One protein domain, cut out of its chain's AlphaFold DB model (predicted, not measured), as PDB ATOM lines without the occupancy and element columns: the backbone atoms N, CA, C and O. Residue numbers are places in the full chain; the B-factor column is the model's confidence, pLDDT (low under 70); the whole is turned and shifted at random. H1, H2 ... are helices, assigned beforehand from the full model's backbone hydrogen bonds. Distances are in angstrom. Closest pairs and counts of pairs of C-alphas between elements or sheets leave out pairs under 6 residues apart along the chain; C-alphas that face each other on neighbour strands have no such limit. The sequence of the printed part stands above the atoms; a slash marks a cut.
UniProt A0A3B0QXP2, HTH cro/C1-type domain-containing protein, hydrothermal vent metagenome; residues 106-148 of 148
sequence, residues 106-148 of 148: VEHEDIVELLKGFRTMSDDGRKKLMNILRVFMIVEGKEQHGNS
ATOM      1  N   VAL A 106      32.976  23.425 -38.126       57.22
ATOM      2  CA  VAL A 106      32.859  24.840 -38.500       57.22
ATOM      3  C   VAL A 106      31.385  25.193 -38.607       57.22
ATOM      4  O   VAL A 106      30.662  24.604 -39.421       57.22
ATOM      5  N   GLU A 107      30.942  26.144 -37.788       56.31
ATOM      6  CA  GLU A 107      29.567  26.612 -37.831       56.31
ATOM      7  C   GLU A 107      29.313  27.329 -39.160       56.31
ATOM      8  O   GLU A 107      30.144  28.071 -39.694       56.31
ATOM      9  N   HIS A 108      28.132  27.101 -39.733       57.16
ATOM     10  CA  HIS A 108      27.739  27.729 -40.993       57.16
ATOM     11  C   HIS A 108      27.761  29.268 -40.892       57.16
ATOM     12  O   HIS A 108      27.961  29.953 -41.896       57.16
ATOM     13  N   GLU A 109      27.582  29.811 -39.686       57.88
ATOM     14  CA  GLU A 109      27.670  31.239 -39.389       57.88
ATOM     15  C   GLU A 109      29.094  31.785 -39.546       57.88
ATOM     16  O   GLU A 109      29.261  32.780 -40.251       57.88
ATOM     17  N   ASP A 110      30.116  31.078 -39.053       67.81
ATOM     18  CA  ASP A 110      31.527  31.473 -39.190       67.81
ATOM     19  C   ASP A 110      31.957  31.521 -40.660       67.81
ATOM     20  O   ASP A 110      32.643  32.441 -41.108       67.81
ATOM     21  N   ILE A 111      31.505  30.550 -41.461       69.00
ATOM     22  CA  ILE A 111      31.783  30.511 -42.906       69.00
ATOM     23  C   ILE A 111      31.097  31.682 -43.608       69.00
ATOM     24  O   ILE A 111      31.682  32.332 -44.479       69.00
ATOM     25  N   VAL A 112      29.842  31.958 -43.254       65.06
ATOM     26  CA  VAL A 112      29.081  33.067 -43.833       65.06
ATOM     27  C   VAL A 112      29.693  34.411 -43.438       65.06
ATOM     28  O   VAL A 112      29.793  35.296 -44.291       65.06
ATOM     29  N   GLU A 113      30.123  34.574 -42.191       74.50
ATOM     30  CA  GLU A 113      30.793  35.775 -41.700       74.50
ATOM     31  C   GLU A 113      32.150  35.975 -42.381       74.50
ATOM     32  O   GLU A 113      32.414  37.060 -42.907       74.50
ATOM     33  N   LEU A 114      32.952  34.916 -42.511       77.69
ATOM     34  CA  LEU A 114      34.218  34.945 -43.240       77.69
ATOM     35  C   LEU A 114      34.025  35.368 -44.705       77.69
ATOM     36  O   LEU A 114      34.761  36.215 -45.213       77.69
ATOM     37  N   LEU A 115      33.018  34.820 -45.394       76.19
ATOM     38  CA  LEU A 115      32.729  35.158 -46.792       76.19
ATOM     39  C   LEU A 115      32.196  36.587 -46.955       76.19
ATOM     40  O   LEU A 115      32.554  37.273 -47.919       76.19
ATOM     41  N   LYS A 116      31.360  37.054 -46.020       73.81
ATOM     42  CA  LYS A 116      30.888  38.444 -45.987       73.81
ATOM     43  C   LYS A 116      32.054  39.403 -45.765       73.81
ATOM     44  O   LYS A 116      32.207  40.334 -46.553       73.81
ATOM     45  N   GLY A 117      32.889  39.142 -44.759       76.31
ATOM     46  CA  GLY A 117      34.076  39.936 -44.455       76.31
ATOM     47  C   GLY A 117      35.043  39.983 -45.635       76.31
ATOM     48  O   GLY A 117      35.432  41.057 -46.080       76.31
ATOM     49  N   PHE A 118      35.351  38.838 -46.246       80.94
ATOM     50  CA  PHE A 118      36.239  38.795 -47.407       80.94
ATOM     51  C   PHE A 118      35.733  39.662 -48.569       80.94
ATOM     52  O   PHE A 118      36.527  40.327 -49.231       80.94
ATOM     53  N   ARG A 119      34.418  39.688 -48.824       79.12
ATOM     54  CA  ARG A 119      33.823  40.482 -49.912       79.12
ATOM     55  C   ARG A 119      33.881  41.993 -49.661       79.12
ATOM     56  O   ARG A 119      33.903  42.749 -50.629       79.12
ATOM     57  N   THR A 120      33.866  42.432 -48.404       82.06
ATOM     58  CA  THR A 120      33.847  43.858 -48.034       82.06
ATOM     59  C   THR A 120      35.240  44.445 -47.808       82.06
ATOM     60  O   THR A 120      35.390  45.665 -47.764       82.06
ATOM     61  N   MET A 121      36.271  43.605 -47.700       88.19
ATOM     62  CA  MET A 121      37.656  44.032 -47.506       88.19
ATOM     63  C   MET A 121      38.319  44.553 -48.791       88.19
ATOM     64  O   MET A 121      38.083  44.061 -49.896       88.19
ATOM     65  N   SER A 122      39.250  45.499 -48.623       93.62
ATOM     66  CA  SER A 122      40.175  45.919 -49.681       93.62
ATOM     67  C   SER A 122      41.136  44.790 -50.078       93.62
ATOM     68  O   SER A 122      41.321  43.812 -49.351       93.62
ATOM     69  N   ASP A 123      41.797  44.931 -51.226       86.81
ATOM     70  CA  ASP A 123      42.769  43.950 -51.733       86.81
ATOM     71  C   ASP A 123      43.900  43.666 -50.741       86.81
ATOM     72  O   ASP A 123      44.314  42.517 -50.578       86.81
ATOM     73  N   ASP A 124      44.380  44.703 -50.052       89.06
ATOM     74  CA  ASP A 124      45.394  44.576 -49.004       89.06
ATOM     75  C   ASP A 124      44.867  43.783 -47.795       89.06
ATOM     76  O   ASP A 124      45.524  42.859 -47.313       89.06
ATOM     77  N   GLY A 125      43.633  44.061 -47.361       85.50
ATOM     78  CA  GLY A 125      42.979  43.328 -46.275       85.50
ATOM     79  C   GLY A 125      42.772  41.846 -46.604       85.50
ATOM     80  O   GLY A 125      43.085  40.975 -45.789       85.50
ATOM     81  N   ARG A 126      42.330  41.542 -47.829       88.56
ATOM     82  CA  ARG A 126      42.171  40.161 -48.308       88.56
ATOM     83  C   ARG A 126      43.502  39.411 -48.343       88.56
ATOM     84  O   ARG A 126      43.561  38.258 -47.919       88.56
ATOM     85  N   LYS A 127      44.587  40.054 -48.793       81.88
ATOM     86  CA  LYS A 127      45.939  39.460 -48.788       81.88
ATOM     87  C   LYS A 127      46.406  39.112 -47.373       81.88
ATOM     88  O   LYS A 127      46.939  38.024 -47.166       81.88
ATOM     89  N   LYS A 128      46.171  39.998 -46.401       82.81
ATOM     90  CA  LYS A 128      46.514  39.766 -44.988       82.81
ATOM     91  C   LYS A 128      45.739  38.591 -44.393       82.81
ATOM     92  O   LYS A 128      46.360  37.706 -43.810       82.81
ATOM     93  N   LEU A 129      44.426  38.528 -44.617       85.19
ATOM     94  CA  LEU A 129      43.590  37.403 -44.184       85.19
ATOM     95  C   LEU A 129      44.085  36.072 -44.766       85.19
ATOM     96  O   LEU A 129      44.263  35.100 -44.037       85.19
ATOM     97  N   MET A 130      44.405  36.038 -46.063       83.06
ATOM     98  CA  MET A 130      44.945  34.832 -46.697       83.06
ATOM     99  C   MET A 130      46.306  34.413 -46.129       83.06
ATOM    100  O   MET A 130      46.568  33.219 -46.010       83.06
ATOM    101  N   ASN A 131      47.175  35.362 -45.769       79.50
ATOM    102  CA  ASN A 131      48.454  35.043 -45.132       79.50
ATOM    103  C   ASN A 131      48.257  34.414 -43.748       79.50
ATOM    104  O   ASN A 131      48.935  33.441 -43.433       79.50
ATOM    105  N   ILE A 132      47.299  34.910 -42.962       82.12
ATOM    106  CA  ILE A 132      46.950  34.341 -41.654       82.12
ATOM    107  C   ILE A 132      46.419  32.910 -41.811       82.12
ATOM    108  O   ILE A 132      46.920  31.997 -41.158       82.12
ATOM    109  N   LEU A 133      45.479  32.685 -42.737       78.19
ATOM    110  CA  LEU A 133      44.942  31.346 -43.014       78.19
ATOM    111  C   LEU A 133      46.040  30.361 -43.440       78.19
ATOM    112  O   LEU A 133      46.060  29.221 -42.986       78.19
ATOM    113  N   ARG A 134      46.991  30.798 -44.278       77.56
ATOM    114  CA  ARG A 134      48.141  29.969 -44.675       77.56
ATOM    115  C   ARG A 134      49.001  29.565 -43.481       77.56
ATOM    116  O   ARG A 134      49.435  28.421 -43.434       77.56
ATOM    117  N   VAL A 135      49.242  30.476 -42.537       76.25
ATOM    118  CA  VAL A 135      50.018  30.173 -41.325       76.25
ATOM    119  C   VAL A 135      49.310  29.109 -40.489       76.25
ATOM    120  O   VAL A 135      49.942  28.116 -40.147       76.25
ATOM    121  N   PHE A 136      48.006  29.254 -40.238       74.38
ATOM    122  CA  PHE A 136      47.242  28.261 -39.476       74.38
ATOM    123  C   PHE A 136      47.234  26.882 -40.142       74.38
ATOM    124  O   PHE A 136      47.547  25.892 -39.488       74.38
ATOM    125  N   MET A 137      47.014  26.817 -41.459       70.19
ATOM    126  CA  MET A 137      47.045  25.544 -42.194       70.19
ATOM    127  C   MET A 137      48.417  24.850 -42.143       70.19
ATOM    128  O   MET A 137      48.491  23.622 -42.143       70.19
ATOM    129  N   ILE A 138      49.516  25.612 -42.091       74.00
ATOM    130  CA  ILE A 138      50.870  25.053 -41.936       74.00
ATOM    131  C   ILE A 138      51.080  24.500 -40.521       74.00
ATOM    132  O   ILE A 138      51.762  23.488 -40.366       74.00
ATOM    133  N   VAL A 139      50.543  25.166 -39.498       68.25
ATOM    134  CA  VAL A 139      50.669  24.746 -38.093       68.25
ATOM    135  C   VAL A 139      49.872  23.463 -37.850       68.25
ATOM    136  O   VAL A 139      50.442  22.486 -37.377       68.25
ATOM    137  N   GLU A 140      48.612  23.413 -38.281       63.12
ATOM    138  CA  GLU A 140      47.747  22.233 -38.132       63.12
ATOM    139  C   GLU A 140      48.231  21.036 -38.969       63.12
ATOM    140  O   GLU A 140      48.185  19.889 -38.527       63.12
ATOM    141  N   GLY A 141      48.776  21.288 -40.164       52.16
ATOM    142  CA  GLY A 141      49.352  20.241 -41.012       52.16
ATOM    143  C   GLY A 141      50.611  19.578 -40.433       52.16
ATOM    144  O   GLY A 141      50.932  18.449 -40.807       52.16
ATOM    145  N   LYS A 142      51.318  20.244 -39.508       48.91
ATOM    146  CA  LYS A 142      52.501  19.690 -38.826       48.91
ATOM    147  C   LYS A 142      52.152  18.766 -37.656       48.91
ATOM    148  O   LYS A 142      52.980  17.926 -37.315       48.91
ATOM    149  N   GLU A 143      50.951  18.856 -37.085       48.31
ATOM    150  CA  GLU A 143      50.526  17.980 -35.981       48.31
ATOM    151  C   GLU A 143      50.191  16.553 -36.447       48.31
ATOM    152  O   GLU A 143      50.336  15.603 -35.684       48.31
ATOM    153  N   GLN A 144      49.825  16.361 -37.722       49.09
ATOM    154  CA  GLN A 144      49.422  15.046 -38.245       49.09
ATOM    155  C   GLN A 144      50.578  14.137 -38.699       49.09
ATOM    156  O   GLN A 144      50.349  12.963 -38.967       49.09
ATOM    157  N   HIS A 145      51.812  14.645 -38.783       49.28
ATOM    158  CA  HIS A 145      52.999  13.852 -39.161       49.28
ATOM    159  C   HIS A 145      54.047  13.779 -38.037       49.28
ATOM    160  O   HIS A 145      55.198  13.418 -38.271       49.28
ATOM    161  N   GLY A 146      53.652  14.138 -36.813       49.75
ATOM    162  CA  GLY A 146      54.496  14.165 -35.620       49.75
ATOM    163  C   GLY A 146      54.093  13.143 -34.561       49.75
ATOM    164  O   GLY A 146      54.197  13.444 -33.381       49.75
ATOM    165  N   ASN A 147      53.603  11.968 -34.949       42.34
ATOM    166  CA  ASN A 147      53.654  10.780 -34.102       42.34
ATOM    167  C   ASN A 147      53.665   9.539 -34.996       42.34
ATOM    168  O   ASN A 147      52.887   9.450 -35.942       42.34
ATOM    169  N   SER A 148      54.638   8.677 -34.706       45.09
ATOM    170  CA  SER A 148      55.067   7.485 -35.441       45.09
ATOM    171  C   SER A 148      53.968   6.510 -35.845       45.09
ATOM    172  O   SER A 148      52.985   6.362 -35.088       45.09
TER     173      SER A 148
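This is residues 106 to 148 of the 148 residues of the protein "HTH cro/C1-type domain-containing protein" of hydrothermal vent metagenome (UniProt A0A3B0QXP2). Two helices make an open, flat V: the longer H2 is one arm, the shorter H1 the other, joined by a tight turn at the corner. The far end of H2 and a tail, residues 131 to 148, stand free, and so do residues 106 to 113 on the other arm. The printed part has 43 residues, with H1 then H2, no named strand, class all helix. It is only just loose, close to extended, with a radius of gyration of the C-alphas of 13.7 A and spans of 44 by 25 by 6 A.

H2, residues 123 to 143, is 31.3 A long, from C-alpha 123 at (42.769, 43.950, -51.733) to C-alpha 143 at (50.526, 17.980, -35.981). H1, residues 108 to 120, is 18.6 A long and begins with C-alpha 108 at (27.739, 27.729, -40.993).

H2 and H1 are close but not clearly touching; their closest C-alphas, of Arg 126 and Phe 118, are 6.2 A apart. They run opposite ways at a steep tilt of 37 degrees, only just past shallow. Each O i to N i+4 pair is within hydrogen-bond range in H1, and 16 of 17 in H2.

The farthest C-alphas, of Thr 120 and Ser 148, are 44.0 A apart. The printed part has no cut. Residues 106 to 112 and 139 to 148 have pLDDT under 70.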